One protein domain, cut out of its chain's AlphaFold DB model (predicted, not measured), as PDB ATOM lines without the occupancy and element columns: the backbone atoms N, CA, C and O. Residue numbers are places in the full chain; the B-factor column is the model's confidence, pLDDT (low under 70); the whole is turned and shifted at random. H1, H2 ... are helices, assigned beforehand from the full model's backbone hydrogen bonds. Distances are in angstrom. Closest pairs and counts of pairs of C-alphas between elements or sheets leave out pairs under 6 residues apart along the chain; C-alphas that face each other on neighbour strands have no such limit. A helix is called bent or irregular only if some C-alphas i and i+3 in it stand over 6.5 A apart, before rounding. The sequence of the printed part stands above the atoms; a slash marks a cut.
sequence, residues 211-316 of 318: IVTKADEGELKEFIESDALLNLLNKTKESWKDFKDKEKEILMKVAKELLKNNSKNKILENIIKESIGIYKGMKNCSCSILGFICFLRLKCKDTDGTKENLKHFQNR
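AT A GLANCE: This is residues 211 to 316 of the 318 residues of an uncharacterized protein of Helicobacter valdiviensis (UniProt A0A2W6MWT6). What shape do these atoms make? H4, the longest helix, packs with H3, H5 and H6 in an up-and-down bundle of four helices, each running against the one before it, partly crossed rather than neatly aligned. The short helices H1 and H2 pack on H3 at one end of the long axis, and H7 packs on H6 at the other. How large and regular is it? The printed part has 106 residues, with seven named helices, H1 to H7 in chain order, and no named strand: all helix. It is compact, with a radius of gyration of the C-alphas of 14.1 A, yet elongated, spanning 48 by 31 by 18 A.

IN THESE COORDINATES: Where is the longest helix? H4, residues 245 to 260, runs 23.1 A from C-alpha 245 at (139.090, 178.805, 182.063) to C-alpha 260 at (126.831, 167.855, 165.869). Which helices come before it? H1 is residues 211 to 214, H2 221 to 226 and H3 228 to 240, 17.6 A long. H3 is irregular: C-alphas 235 and 238 are 7.8 A apart. Which follow? H5 is residues 268 to 280, 18.2 A; H6 is 288 to 299, 17.7 A; H7 is 303 to 316, 20.3 A, ending at (131.351, 195.089, 160.113).

HOW THE PARTS SIT: What does H4 touch? H4 and H6 touch, the same way at a shallow tilt of 24 degrees, closest at C-alphas 254 and 291, 5.7 A. The hairpin H3 and H4 touches at C-alphas 229 and 256, 6.7 A, at a steep tilt of 42 degrees. In the hairpin H4 and H5, residues 255 to 259 and 268 to 272 only just touch, with 3 pairs of C-alphas within 8 A, closest 258 and 268, 7.4 A. What lies farther out? H5 touches H3, closest C-alphas 239 and 273, 6.1 A, and H6 in a hairpin, closest 275 and 294, 5.3 A. H1 touches H3, closest C-alphas 212 and 234, 5.5 A; H2 touches H3 only at the corner, closest 225 and 231, 4.9 A. H7 touches residues 293 to 297 of H6, closest C-alphas 297 and 306, 5.7 A, while H3 and H6 are apart. Are the helix backbones complete? Every O i to N i+4 pair is within hydrogen-bond range in H2, H4, H5 and H7, against 6 of 9 in H3 and 7 of 8 in H6; H1 is too short for such a pair.

THE WHOLE: How far does it reach? The two C-alphas farthest apart, Glu 219 and Arg 316, are 48.3 A apart. Are there cuts or long links? The printed part has no cut, and no link is long. Where is confidence low? Mean pLDDT of the printed part is 81.8, with residues 212 to 220, 263 to 265, 284 and 315 to 316 under 70.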
ATOM      1  N   ILE A 211     139.703 165.817 182.966       70.25
ATOM      2  CA  ILE A 211     139.692 164.391 182.594       70.25
ATOM      3  C   ILE A 211     140.539 164.160 181.336       70.25
ATOM      4  O   ILE A 211     141.366 163.255 181.305       70.25
ATOM      5  N   VAL A 212     140.380 165.007 180.313       68.81
ATOM      6  CA  VAL A 212     141.187 164.945 179.084       68.81
ATOM      7  C   VAL A 212     142.656 165.300 179.341       68.81
ATOM      8  O   VAL A 212     143.552 164.714 178.746       68.81
ATOM      9  N   THR A 213     142.962 166.240 180.235       67.75
ATOM     10  CA  THR A 213     144.355 166.581 180.537       67.75
ATOM     11  C   THR A 213     145.053 165.517 181.373       67.75
ATOM     12  O   THR A 213     146.269 165.390 181.266       67.75
ATOM     13  N   LYS A 214     144.305 164.724 182.141       67.69
ATOM     14  CA  LYS A 214     144.806 163.577 182.912       67.69
ATOM     15  C   LYS A 214     144.810 162.263 182.117       67.69
ATOM     16  O   LYS A 214     145.420 161.296 182.544       67.69
ATOM     17  N   ALA A 215     144.193 162.253 180.935       58.53
ATOM     18  CA  ALA A 215     144.094 161.120 180.007       58.53
ATOM     19  C   ALA A 215     145.405 160.406 179.665       58.53
ATOM     20  O   ALA A 215     145.381 159.242 179.267       58.53
ATOM     21  N   ASP A 216     146.522 161.134 179.744       55.59
ATOM     22  CA  ASP A 216     147.844 160.628 179.378       55.59
ATOM     23  C   ASP A 216     148.378 159.618 180.404       55.59
ATOM     24  O   ASP A 216     149.263 158.822 180.085       55.59
ATOM     25  N   GLU A 217     147.815 159.590 181.613       59.34
ATOM     26  CA  GLU A 217     148.031 158.513 182.572       59.34
ATOM     27  C   GLU A 217     147.140 157.337 182.152       59.34
ATOM     28  O   GLU A 217     145.933 157.494 181.969       59.34
ATOM     29  N   GLY A 218     147.729 156.155 181.939       59.53
ATOM     30  CA  GLY A 218     147.105 155.014 181.246       59.53
ATOM     31  C   GLY A 218     145.738 154.530 181.762       59.53
ATOM     32  O   GLY A 218     145.126 153.695 181.106       59.53
ATOM     33  N   GLU A 219     145.235 155.074 182.871       59.25
ATOM     34  CA  GLU A 219     143.942 154.785 183.492       59.25
ATOM     35  C   GLU A 219     142.712 155.412 182.802       59.25
ATOM     36  O   GLU A 219     141.589 155.194 183.252       59.25
ATOM     37  N   LEU A 220     142.836 156.241 181.766       68.19
ATOM     38  CA  LEU A 220     141.647 156.844 181.123       68.19
ATOM     39  C   LEU A 220     141.647 156.753 179.599       68.19
ATOM     40  O   LEU A 220     140.668 157.144 178.960       68.19
ATOM     41  N   LYS A 221     142.708 156.185 179.024       73.38
ATOM     42  CA  LYS A 221     142.952 156.163 177.583       73.38
ATOM     43  C   LYS A 221     141.802 155.536 176.792       73.38
ATOM     44  O   LYS A 221     141.233 156.196 175.929       73.38
ATOM     45  N   GLU A 222     141.421 154.302 177.120       70.38
ATOM     46  CA  GLU A 222     140.392 153.552 176.379       70.38
ATOM     47  C   GLU A 222     139.021 154.254 176.433       70.38
ATOM     48  O   GLU A 222     138.321 154.361 175.426       70.38
ATOM     49  N   PHE A 223     138.659 154.816 177.592       70.00
ATOM     50  CA  PHE A 223     137.417 155.574 177.743       70.00
ATOM     51  C   PHE A 223     137.422 156.849 176.895       70.00
ATOM     52  O   PHE A 223     136.467 157.123 176.168       70.00
ATOM     53  N   ILE A 224     138.506 157.617 176.956       74.81
ATOM     54  CA  ILE A 224     138.627 158.881 176.228       74.81
ATOM     55  C   ILE A 224     138.653 158.647 174.723       74.81
ATOM     56  O   ILE A 224     138.049 159.420 173.988       74.81
ATOM     57  N   GLU A 225     139.286 157.570 174.264       76.31
ATOM     58  CA  GLU A 225     139.280 157.168 172.856       76.31
ATOM     59  C   GLU A 225     137.874 156.780 172.361       76.31
ATOM     60  O   GLU A 225     137.563 157.023 171.190       76.31
ATOM     61  N   SER A 226     137.018 156.243 173.243       72.62
ATOM     62  CA  SER A 226     135.650 155.812 172.914       72.62
ATOM     63  C   SER A 226     134.627 156.955 172.793       72.62
ATOM     64  O   SER A 226     133.669 156.840 172.030       72.62
ATOM     65  N   ASP A 227     134.822 158.072 173.505       77.75
ATOM     66  CA  ASP A 227     133.930 159.238 173.454       77.75
ATOM     67  C   ASP A 227     134.413 160.250 172.403       77.75
ATOM     68  O   ASP A 227     135.532 160.758 172.461       77.75
ATOM     69  N   ALA A 228     133.558 160.587 171.433       82.06
ATOM     70  CA  ALA A 228     133.935 161.450 170.312       82.06
ATOM     71  C   ALA A 228     134.386 162.864 170.732       82.06
ATOM     72  O   ALA A 228     135.267 163.443 170.091       82.06
ATOM     73  N   LEU A 229     133.799 163.429 171.793       83.88
ATOM     74  CA  LEU A 229     134.162 164.749 172.309       83.88
ATOM     75  C   LEU A 229     135.474 164.693 173.081       83.88
ATOM     76  O   LEU A 229     136.360 165.509 172.819       83.88
ATOM     77  N   LEU A 230     135.608 163.737 174.002       80.94
ATOM     78  CA  LEU A 230     136.829 163.580 174.793       80.94
ATOM     79  C   LEU A 230     138.023 163.263 173.892       80.94
ATOM     80  O   LEU A 230     139.066 163.894 174.033       80.94
ATOM     81  N   ASN A 231     137.854 162.368 172.916       83.31
ATOM     82  CA  ASN A 231     138.891 162.005 171.955       83.31
ATOM     83  C   ASN A 231     139.348 163.216 171.125       83.31
ATOM     84  O   ASN A 231     140.544 163.472 170.982       83.31
ATOM     85  N   LEU A 232     138.397 164.008 170.611       87.62
ATOM     86  CA  LEU A 232     138.698 165.215 169.835       87.62
ATOM     87  C   LEU A 232     139.471 166.248 170.664       87.62
ATOM     88  O   LEU A 232     140.449 166.831 170.188       87.62
ATOM     89  N   LEU A 233     139.048 166.475 171.906       87.38
ATOM     90  CA  LEU A 233     139.755 167.371 172.814       87.38
ATOM     91  C   LEU A 233     141.152 166.823 173.121       87.38
ATOM     92  O   LEU A 233     142.122 167.562 172.986       87.38
ATOM     93  N   ASN A 234     141.283 165.530 173.417       86.38
ATOM     94  CA  ASN A 234     142.565 164.911 173.742       86.38
ATOM     95  C   ASN A 234     143.585 165.049 172.605       86.38
ATOM     96  O   ASN A 234     144.694 165.532 172.810       86.38
ATOM     97  N   LYS A 235     143.179 164.755 171.364       87.75
ATOM     98  CA  LYS A 235     144.038 164.897 170.170       87.75
ATOM     99  C   LYS A 235     144.489 166.331 169.888       87.75
ATOM    100  O   LYS A 235     145.470 166.558 169.175       87.75
ATOM    101  N   THR A 236     143.764 167.313 170.417       90.62
ATOM    102  CA  THR A 236     144.050 168.742 170.229       90.62
ATOM    103  C   THR A 236     144.671 169.395 171.464       90.62
ATOM    104  O   THR A 236     145.009 170.577 171.401       90.62
ATOM    105  N   LYS A 237     144.877 168.639 172.552       88.50
ATOM    106  CA  LYS A 237     145.325 169.109 173.872       88.50
ATOM    107  C   LYS A 237     146.537 170.027 173.828       88.50
ATOM    108  O   LYS A 237     146.511 171.106 174.415       88.50
ATOM    109  N   GLU A 238     147.560 169.658 173.067       89.38
ATOM    110  CA  GLU A 238     148.786 170.455 172.949       89.38
ATOM    111  C   GLU A 238     148.549 171.876 172.423       89.38
ATOM    112  O   GLU A 238     149.301 172.794 172.750       89.38
ATOM    113  N   SER A 239     147.485 172.089 171.647       89.94
ATOM    114  CA  SER A 239     147.146 173.407 171.110       89.94
ATOM    115  C   SER A 239     146.491 174.327 172.138       89.94
ATOM    116  O   SER A 239     146.622 175.542 172.003       89.94
ATOM    117  N   TRP A 240     145.807 173.785 173.148       90.00
ATOM    118  CA  TRP A 240     145.008 174.558 174.109       90.00
ATOM    119  C   TRP A 240     145.381 174.333 175.581       90.00
ATOM    120  O   TRP A 240     144.718 174.878 176.461       90.00
ATOM    121  N   LYS A 241     146.433 173.567 175.892       87.00
ATOM    122  CA  LYS A 241     146.867 173.282 177.276       87.00
ATOM    123  C   LYS A 241     147.093 174.531 178.139       87.00
ATOM    124  O   LYS A 241     146.881 174.497 179.347       87.00
ATOM    125  N   ASP A 242     147.483 175.630 177.505       87.25
ATOM    126  CA  ASP A 242     147.768 176.947 178.077       87.25
ATOM    127  C   ASP A 242     146.542 177.875 178.163       87.25
ATOM    128  O   ASP A 242     146.648 178.986 178.680       87.25
ATOM    129  N   PHE A 243     145.373 177.443 177.679       88.25
ATOM    130  CA  PHE A 243     144.144 178.232 177.747       88.25
ATOM    131  C   PHE A 243     143.684 178.472 179.187       88.25
ATOM    132  O   PHE A 243     143.723 177.584 180.048       88.25
ATOM    133  N   LYS A 244     143.147 179.669 179.420       86.19
ATOM    134  CA  LYS A 244     142.440 180.034 180.651       86.19
ATOM    135  C   LYS A 244     141.037 179.426 180.669       86.19
ATOM    136  O   LYS A 244     140.491 179.044 179.634       86.19
ATOM    137  N   ASP A 245     140.408 179.418 181.838       80.88
ATOM    138  CA  ASP A 245     139.090 178.805 182.063       80.88
ATOM    139  C   ASP A 245     138.003 179.287 181.089       80.88
ATOM    140  O   ASP A 245     137.276 178.477 180.519       80.88
ATOM    141  N   LYS A 246     137.947 180.594 180.796       82.38
ATOM    142  CA  LYS A 246     136.982 181.154 179.829       82.38
ATOM    143  C   LYS A 246     137.206 180.666 178.392       82.38
ATOM    144  O   LYS A 246     136.254 180.498 177.636       82.38
ATOM    145  N   GLU A 247     138.455 180.452 177.991       87.31
ATOM    146  CA  GLU A 247     138.803 179.979 176.643       87.31
ATOM    147  C   GLU A 247     138.489 178.490 176.503       87.31
ATOM    148  O   GLU A 247     137.881 178.059 175.523       87.31
ATOM    149  N   LYS A 248     138.826 177.730 177.547       85.25
ATOM    150  CA  LYS A 248     138.455 176.330 177.749       85.25
ATOM    151  C   LYS A 248     136.938 176.120 177.646       85.25
ATOM    152  O   LYS A 248     136.489 175.249 176.900       85.25
ATOM    153  N   GLU A 249     136.151 176.966 178.314       82.50
ATOM    154  CA  GLU A 249     134.683 176.993 178.226       82.50
ATOM    155  C   GLU A 249     134.153 177.112 176.797       82.50
ATOM    156  O   GLU A 249     133.242 176.388 176.384       82.50
ATOM    157  N   ILE A 250     134.732 178.027 176.028       87.25
ATOM    158  CA  ILE A 250     134.301 178.291 174.657       87.25
ATOM    159  C   ILE A 250     134.708 177.144 173.743       87.25
ATOM    160  O   ILE A 250     133.877 176.675 172.965       87.25
ATOM    161  N   LEU A 251     135.937 176.643 173.876       88.94
ATOM    162  CA  LEU A 251     136.434 175.519 173.088       88.94
ATOM    163  C   LEU A 251     135.522 174.293 173.208       88.94
ATOM    164  O   LEU A 251     135.198 173.675 172.201       88.94
ATOM    165  N   MET A 252     135.051 173.969 174.411       84.62
ATOM    166  CA  MET A 252     134.138 172.841 174.624       84.62
ATOM    167  C   MET A 252     132.781 173.030 173.961       84.62
ATOM    168  O   MET A 252     132.279 172.113 173.314       84.62
ATOM    169  N   LYS A 253     132.168 174.211 174.130       85.56
ATOM    170  CA  LYS A 253     130.877 174.530 173.499       85.56
ATOM    171  C   LYS A 253     130.994 174.380 171.987       85.56
ATOM    172  O   LYS A 253     130.158 173.745 171.355       85.56
ATOM    173  N   VAL A 254     132.084 174.896 171.437       87.88
ATOM    174  CA  VAL A 254     132.392 174.832 170.014       87.88
ATOM    175  C   VAL A 254     132.653 173.398 169.570       87.88
ATOM    176  O   VAL A 254     132.058 172.976 168.591       87.88
ATOM    177  N   ALA A 255     133.466 172.620 170.284       88.62
ATOM    178  CA  ALA A 255     133.740 171.222 169.948       88.62
ATOM    179  C   ALA A 255     132.455 170.377 169.921       88.62
ATOM    180  O   ALA A 255     132.240 169.621 168.974       88.62
ATOM    181  N   LYS A 256     131.558 170.569 170.899       86.31
ATOM    182  CA  LYS A 256     130.226 169.940 170.918       86.31
ATOM    183  C   LYS A 256     129.406 170.317 169.684       86.31
ATOM    184  O   LYS A 256     128.836 169.443 169.039       86.31
ATOM    185  N   GLU A 257     129.358 171.600 169.340       86.38
ATOM    186  CA  GLU A 257     128.622 172.066 168.161       86.38
ATOM    187  C   GLU A 257     129.256 171.605 166.842       86.38
ATOM    188  O   GLU A 257     128.538 171.241 165.913       86.38
ATOM    189  N   LEU A 258     130.585 171.548 166.746       87.00
ATOM    190  CA  LEU A 258     131.291 171.023 165.577       87.00
ATOM    191  C   LEU A 258     130.974 169.541 165.359       87.00
ATOM    192  O   LEU A 258     130.696 169.152 164.228       87.00
ATOM    193  N   LEU A 259     130.964 168.733 166.424       86.44
ATOM    194  CA  LEU A 259     130.615 167.311 166.355       86.44
ATOM    195  C   LEU A 259     129.180 167.094 165.868       86.44
ATOM    196  O   LEU A 259     128.959 166.257 164.999       86.44
ATOM    197  N   LYS A 260     128.222 167.894 166.354       85.19
ATOM    198  CA  LYS A 260     126.831 167.855 165.869       85.19
ATOM    199  C   LYS A 260     126.711 168.235 164.391       85.19
ATOM    200  O   LYS A 260     125.884 167.679 163.678       85.19
ATOM    201  N   ASN A 261     127.519 169.192 163.933       77.00
ATOM    202  CA  ASN A 261     127.400 169.802 162.608       77.00
ATOM    203  C   ASN A 261     128.390 169.249 161.561       77.00
ATOM    204  O   ASN A 261     128.481 169.803 160.460       77.00
ATOM    205  N   ASN A 262     129.126 168.168 161.851       71.25
ATOM    206  CA  ASN A 262     130.137 167.612 160.940       71.25
ATOM    207  C   ASN A 262     129.553 166.738 159.810       71.25
ATOM    208  O   ASN A 262     130.042 165.648 159.524       71.25
ATOM    209  N   SER A 263     128.527 167.226 159.112       59.91
ATOM    210  CA  SER A 263     127.861 166.499 158.018       59.91
ATOM    211  C   SER A 263     128.756 166.205 156.806       59.91
ATOM    212  O   SER A 263     128.423 165.360 155.984       59.91
ATOM    213  N   LYS A 264     129.899 166.895 156.682       62.03
ATOM    214  CA  LYS A 264     130.854 166.760 155.566       62.03
ATOM    215  C   LYS A 264     132.072 165.894 155.891       62.03
ATOM    216  O   LYS A 264     133.019 165.891 155.110       62.03
ATOM    217  N   ASN A 265     132.073 165.218 157.042       65.44
ATOM    218  CA  ASN A 265     133.170 164.365 157.499       65.44
ATOM    219  C   ASN A 265     134.546 165.067 157.446       65.44
ATOM    220  O   ASN A 265     135.557 164.485 157.049       65.44
ATOM    221  N   LYS A 266     134.586 166.363 157.794       70.25
ATOM    222  CA  LYS A 266     135.840 167.122 157.843       70.25
ATOM    223  C   LYS A 266     136.675 166.656 159.034       70.25
ATOM    224  O   LYS A 266     136.129 166.288 160.077       70.25
ATOM    225  N   ILE A 267     138.001 166.738 158.898       84.62
ATOM    226  CA  ILE A 267     138.952 166.433 159.975       84.62
ATOM    227  C   ILE A 267     138.864 167.545 161.033       84.62
ATOM    228  O   ILE A 267     139.528 168.579 160.932       84.62
ATOM    229  N   LEU A 268     137.998 167.347 162.033       89.19
ATOM    230  CA  LEU A 268     137.726 168.328 163.093       89.19
ATOM    231  C   LEU A 268     138.969 168.676 163.916       89.19
ATOM    232  O   LEU A 268     139.094 169.805 164.383       89.19
ATOM    233  N   GLU A 269     139.897 167.731 164.060       90.06
ATOM    234  CA  GLU A 269     141.176 167.947 164.738       90.06
ATOM    235  C   GLU A 269     141.960 169.099 164.093       90.06
ATOM    236  O   GLU A 269     142.356 170.035 164.786       90.06
ATOM    237  N   ASN A 270     142.102 169.082 162.764       90.25
ATOM    238  CA  ASN A 270     142.802 170.133 162.022       90.25
ATOM    239  C   ASN A 270     142.065 171.465 162.131       90.25
ATOM    240  O   ASN A 270     142.690 172.491 162.375       90.25
ATOM    241  N   ILE A 271     140.731 171.443 162.034       90.88
ATOM    242  CA  ILE A 271     139.903 172.644 162.196       90.88
ATOM    243  C   ILE A 271     140.171 173.304 163.548       90.88
ATOM    244  O   ILE A 271     140.400 174.511 163.595       90.88
ATOM    245  N   ILE A 272     140.164 172.535 164.639       92.50
ATOM    246  CA  ILE A 272     140.419 173.064 165.981       92.50
ATOM    247  C   ILE A 272     141.862 173.572 166.093       92.50
ATOM    248  O   ILE A 272     142.056 174.716 166.503       92.50
ATOM    249  N   LYS A 273     142.863 172.779 165.684       93.19
ATOM    250  CA  LYS A 273     144.288 173.160 165.758       93.19
ATOM    251  C   LYS A 273     144.576 174.455 164.994       93.19
ATOM    252  O   LYS A 273     145.162 175.384 165.546       93.19
ATOM    253  N   GLU A 274     144.110 174.547 163.751       92.88
ATOM    254  CA  GLU A 274     144.270 175.733 162.904       92.88
ATOM    255  C   GLU A 274     143.537 176.947 163.480       92.88
ATOM    256  O   GLU A 274     144.090 178.045 163.513       92.88
ATOM    257  N   SER A 275     142.309 176.760 163.975       94.00
ATOM    258  CA  SER A 275     141.516 177.850 164.557       94.00
ATOM    259  C   SER A 275     142.154 178.413 165.821       94.00
ATOM    260  O   SER A 275     142.195 179.629 165.997       94.00
ATOM    261  N   ILE A 276     142.700 177.543 166.675       94.00
ATOM    262  CA  ILE A 276     143.465 177.956 167.854       94.00
ATOM    263  C   ILE A 276     144.730 178.708 167.432       94.00
ATOM    264  O   ILE A 276     145.035 179.746 168.013       94.00
ATOM    265  N   GLY A 277     145.437 178.234 166.401       91.88
ATOM    266  CA  GLY A 277     146.597 178.934 165.843       91.88
ATOM    267  C   GLY A 277     146.258 180.350 165.367       91.88
ATOM    268  O   GLY A 277     146.971 181.297 165.699       91.88
ATOM    269  N   ILE A 278     145.134 180.518 164.659       91.19
ATOM    270  CA  ILE A 278     144.631 181.838 164.242       91.19
ATOM    271  C   ILE A 278     144.308 182.690 165.472       91.19
ATOM    272  O   ILE A 278     144.788 183.816 165.560       91.19
ATOM    273  N   TYR A 279     143.549 182.153 166.431       93.06
ATOM    274  CA  TYR A 279     143.155 182.857 167.652       93.06
ATOM    275  C   TYR A 279     144.365 183.353 168.461       93.06
ATOM    276  O   TYR A 279     144.413 184.525 168.823       93.06
ATOM    277  N   LYS A 280     145.382 182.503 168.673       89.75
ATOM    278  CA  LYS A 280     146.626 182.874 169.374       89.75
ATOM    279  C   LYS A 280     147.437 183.941 168.633       89.75
ATOM    280  O   LYS A 280     148.150 184.713 169.265       89.75
ATOM    281  N   GLY A 281     147.335 183.993 167.304       86.12
ATOM    282  CA  GLY A 281     147.976 185.020 166.480       86.12
ATOM    283  C   GLY A 281     147.305 186.398 166.557       86.12
ATOM    284  O   GLY A 281     147.872 187.377 166.069       86.12
ATOM    285  N   MET A 282     146.114 186.503 167.153       85.69
ATOM    286  CA  MET A 282     145.381 187.762 167.282       85.69
ATOM    287  C   MET A 282     145.702 188.457 168.610       85.69
ATOM    288  O   MET A 282     145.703 187.843 169.673       85.69
ATOM    289  N   LYS A 283     145.937 189.774 168.570       76.50
ATOM    290  CA  LYS A 283     146.138 190.589 169.781       76.50
ATOM    291  C   LYS A 283     144.792 191.072 170.337       76.50
ATOM    292  O   LYS A 283     143.924 191.468 169.566       76.50
ATOM    293  N   ASN A 284     144.645 191.077 171.667       69.62
ATOM    294  CA  ASN A 284     143.520 191.669 172.416       69.62
ATOM    295  C   ASN A 284     142.116 191.298 171.903       69.62
ATOM    296  O   ASN A 284     141.248 192.155 171.754       69.62
ATOM    297  N   CYS A 285     141.879 190.015 171.636       76.31
ATOM    298  CA  CYS A 285     140.583 189.532 171.167       76.31
ATOM    299  C   CYS A 285     139.769 188.893 172.298       76.31
ATOM    300  O   CYS A 285     140.313 188.221 173.172       76.31
ATOM    301  N   SER A 286     138.447 189.088 172.269       84.31
ATOM    302  CA  SER A 286     137.525 188.380 173.162       84.31
ATOM    303  C   SER A 286     137.621 186.873 172.935       84.31
ATOM    304  O   SER A 286     137.636 186.423 171.789       84.31
ATOM    305  N   CYS A 287     137.574 186.081 174.007       84.06
ATOM    306  CA  CYS A 287     137.564 184.621 173.915       84.06
ATOM    307  C   CYS A 287     136.404 184.102 173.036       84.06
ATOM    308  O   CYS A 287     136.523 183.043 172.425       84.06
ATOM    309  N   SER A 288     135.295 184.851 172.912       83.19
ATOM    310  CA  SER A 288     134.160 184.504 172.033       83.19
ATOM    311  C   SER A 288     134.536 184.411 170.552       83.19
ATOM    312  O   SER A 288     133.915 183.643 169.815       83.19
ATOM    313  N   ILE A 289     135.584 185.121 170.122       88.44
ATOM    314  CA  ILE A 289     136.089 185.077 168.745       88.44
ATOM    315  C   ILE A 289     136.615 183.683 168.393       88.44
ATOM    316  O   ILE A 289     136.435 183.254 167.256       88.44
ATOM    317  N   LEU A 290     137.175 182.930 169.350       90.38
ATOM    318  CA  LEU A 290     137.630 181.557 169.111       90.38
ATOM    319  C   LEU A 290     136.510 180.687 168.526       90.38
ATOM    320  O   LEU A 290     136.721 179.966 167.551       90.38
ATOM    321  N   GLY A 291     135.299 180.786 169.082       87.94
ATOM    322  CA  GLY A 291     134.170 180.006 168.584       87.94
ATOM    323  C   GLY A 291     133.746 180.397 167.176       87.94
ATOM    324  O   GLY A 291     133.421 179.528 166.365       87.94
ATOM    325  N   PHE A 292     133.835 181.685 166.852       88.25
ATOM    326  CA  PHE A 292     133.562 182.175 165.508       88.25
ATOM    327  C   PHE A 292     134.609 181.696 164.494       88.25
ATOM    328  O   PHE A 292     134.241 181.225 163.418       88.25
ATOM    329  N   ILE A 293     135.900 181.734 164.847       91.25
ATOM    330  CA  ILE A 293     136.984 181.221 163.995       91.25
ATOM    331  C   ILE A 293     136.752 179.741 163.689       91.25
ATOM    332  O   ILE A 293     136.768 179.360 162.521       91.25
ATOM    333  N   CYS A 294     136.469 178.924 164.705       90.06
ATOM    334  CA  CYS A 294     136.181 177.502 164.521       90.06
ATOM    335  C   CYS A 294     134.989 177.258 163.585       90.06
ATOM    336  O   CYS A 294     135.041 176.376 162.725       90.06
ATOM    337  N   PHE A 295     133.921 178.049 163.713       88.00
ATOM    338  CA  PHE A 295     132.763 177.949 162.829       88.00
ATOM    339  C   PHE A 295     133.100 178.335 161.381       88.00
ATOM    340  O   PHE A 295     132.752 177.606 160.450       88.00
ATOM    341  N   LEU A 296     133.819 179.443 161.173       87.44
ATOM    342  CA  LEU A 296     134.292 179.843 159.845       87.44
ATOM    343  C   LEU A 296     135.200 178.773 159.237       87.44
ATOM    344  O   LEU A 296     135.032 178.397 158.078       87.44
ATOM    345  N   ARG A 297     136.119 178.227 160.032       88.62
ATOM    346  CA  ARG A 297     137.039 177.164 159.628       88.62
ATOM    347  C   ARG A 297     136.298 175.894 159.201       88.62
ATOM    348  O   ARG A 297     136.668 175.279 158.202       88.62
ATOM    349  N   LEU A 298     135.185 175.551 159.859       84.62
ATOM    350  CA  LEU A 298     134.305 174.457 159.427       84.62
ATOM    351  C   LEU A 298     133.692 174.710 158.036       84.62
ATOM    352  O   LEU A 298     133.451 173.757 157.291       84.62
ATOM    353  N   LYS A 299     133.449 175.964 157.641       83.44
ATOM    354  CA  LYS A 299     132.844 176.317 156.342       83.44
ATOM    355  C   LYS A 299     133.875 176.535 155.229       83.44
ATOM    356  O   LYS A 299     133.612 176.143 154.093       83.44
ATOM    357  N   CYS A 300     135.045 177.074 155.546       82.19
ATOM    358  CA  CYS A 300     136.105 177.393 154.589       82.19
ATOM    359  C   CYS A 300     136.916 176.159 154.138       82.19
ATOM    360  O   CYS A 300     136.836 175.079 154.736       82.19
ATOM    361  N   LYS A 301     137.679 176.318 153.044       77.00
ATOM    362  CA  LYS A 301     138.597 175.290 152.515       77.00
ATOM    363  C   LYS A 301     139.965 175.345 153.194       77.00
ATOM    364  O   LYS A 301     140.436 174.312 153.645       77.00
ATOM    365  N   ASP A 302     140.524 176.535 153.403       84.06
ATOM    366  CA  ASP A 302     141.874 176.769 153.948       84.06
ATOM    367  C   ASP A 302     141.899 177.907 154.986       84.06
ATOM    368  O   ASP A 302     140.899 178.600 155.210       84.06
ATOM    369  N   THR A 303     143.029 178.048 155.677       84.75
ATOM    370  CA  THR A 303     143.244 179.044 156.735       84.75
ATOM    371  C   THR A 303     143.167 180.479 156.223       84.75
ATOM    372  O   THR A 303     142.689 181.348 156.955       84.75
ATOM    373  N   ASP A 304     143.570 180.738 154.982       84.81
ATOM    374  CA  ASP A 304     143.571 182.081 154.401       84.81
ATOM    375  C   ASP A 304     142.151 182.581 154.127       84.81
ATOM    376  O   ASP A 304     141.799 183.672 154.580       84.81
ATOM    377  N   GLY A 305     141.279 181.743 153.557       84.12
ATOM    378  CA  GLY A 305     139.859 182.070 153.410       84.12
ATOM    379  C   GLY A 305     139.145 182.245 154.757       84.12
ATOM    380  O   GLY A 305     138.186 183.010 154.872       84.12
ATOM    381  N   THR A 306     139.612 181.579 155.820       87.75
ATOM    382  CA  THR A 306     139.116 181.843 157.182       87.75
ATOM    383  C   THR A 306     139.560 183.212 157.693       87.75
ATOM    384  O   THR A 306     138.728 183.939 158.231       87.75
ATOM    385  N   LYS A 307     140.829 183.595 157.503       85.25
ATOM    386  CA  LYS A 307     141.345 184.915 157.906       85.25
ATOM    387  C   LYS A 307     140.671 186.055 157.140       85.25
ATOM    388  O   LYS A 307     140.374 187.084 157.738       85.25
ATOM    389  N   GLU A 308     140.414 185.883 155.846       86.56
ATOM    390  CA  GLU A 308     139.719 186.874 155.016       86.56
ATOM    391  C   GLU A 308     138.280 187.105 155.497       86.56
ATOM    392  O   GLU A 308     137.893 188.236 155.799       86.56
ATOM    393  N   ASN A 309     137.511 186.029 155.696       85.19
ATOM    394  CA  ASN A 309     136.151 186.124 156.235       85.19
ATOM    395  C   ASN A 309     136.118 186.705 157.655       85.19
ATOM    396  O   ASN A 309     135.203 187.453 158.003       85.19
ATOM    397  N   LEU A 310     137.129 186.398 158.472       86.69
ATOM    398  CA  LEU A 310     137.269 186.973 159.805       86.69
ATOM    399  C   LEU A 310     137.511 188.488 159.745       86.69
ATOM    400  O   LEU A 310     136.861 189.220 160.487       86.69
ATOM    401  N   LYS A 311     138.372 188.970 158.833       84.00
ATOM    402  CA  LYS A 311     138.581 190.413 158.605       84.00
ATOM    403  C   LYS A 311     137.286 191.110 158.190       84.00
ATOM    404  O   LYS A 311     136.959 192.159 158.735       84.00
ATOM    405  N   HIS A 312     136.516 190.517 157.276       81.19
ATOM    406  CA  HIS A 312     135.220 191.074 156.870       81.19
ATOM    407  C   HIS A 312     134.223 191.171 158.026       81.19
ATOM    408  O   HIS A 312     133.487 192.152 158.115       81.19
ATOM    409  N   PHE A 313     134.202 190.175 158.912       78.94
ATOM    410  CA  PHE A 313     133.361 190.202 160.102       78.94
ATOM    411  C   PHE A 313     133.797 191.296 161.084       78.94
ATOM    412  O   PHE A 313     132.965 192.077 161.534       78.94
ATOM    413  N   GLN A 314     135.098 191.404 161.369       74.81
ATOM    414  CA  GLN A 314     135.632 192.433 162.267       74.81
ATOM    415  C   GLN A 314     135.381 193.852 161.743       74.81
ATOM    416  O   GLN A 314     135.009 194.718 162.523       74.81
ATOM    417  N   ASN A 315     135.484 194.069 160.430       68.31
ATOM    418  CA  ASN A 315     135.220 195.368 159.802       68.31
ATOM    419  C   ASN A 315     133.729 195.759 159.765       68.31
ATOM    420  O   ASN A 315     133.415 196.879 159.381       68.31
ATOM    421  N   ARG A 316     132.807 194.838 160.080       60.81
ATOM    422  CA  ARG A 316     131.351 195.089 160.113       60.81
ATOM    423  C   ARG A 316     130.758 195.080 161.521       60.81
ATOM    424  O   ARG A 316     129.626 195.517 161.693       60.81
TER     425      ARG A 316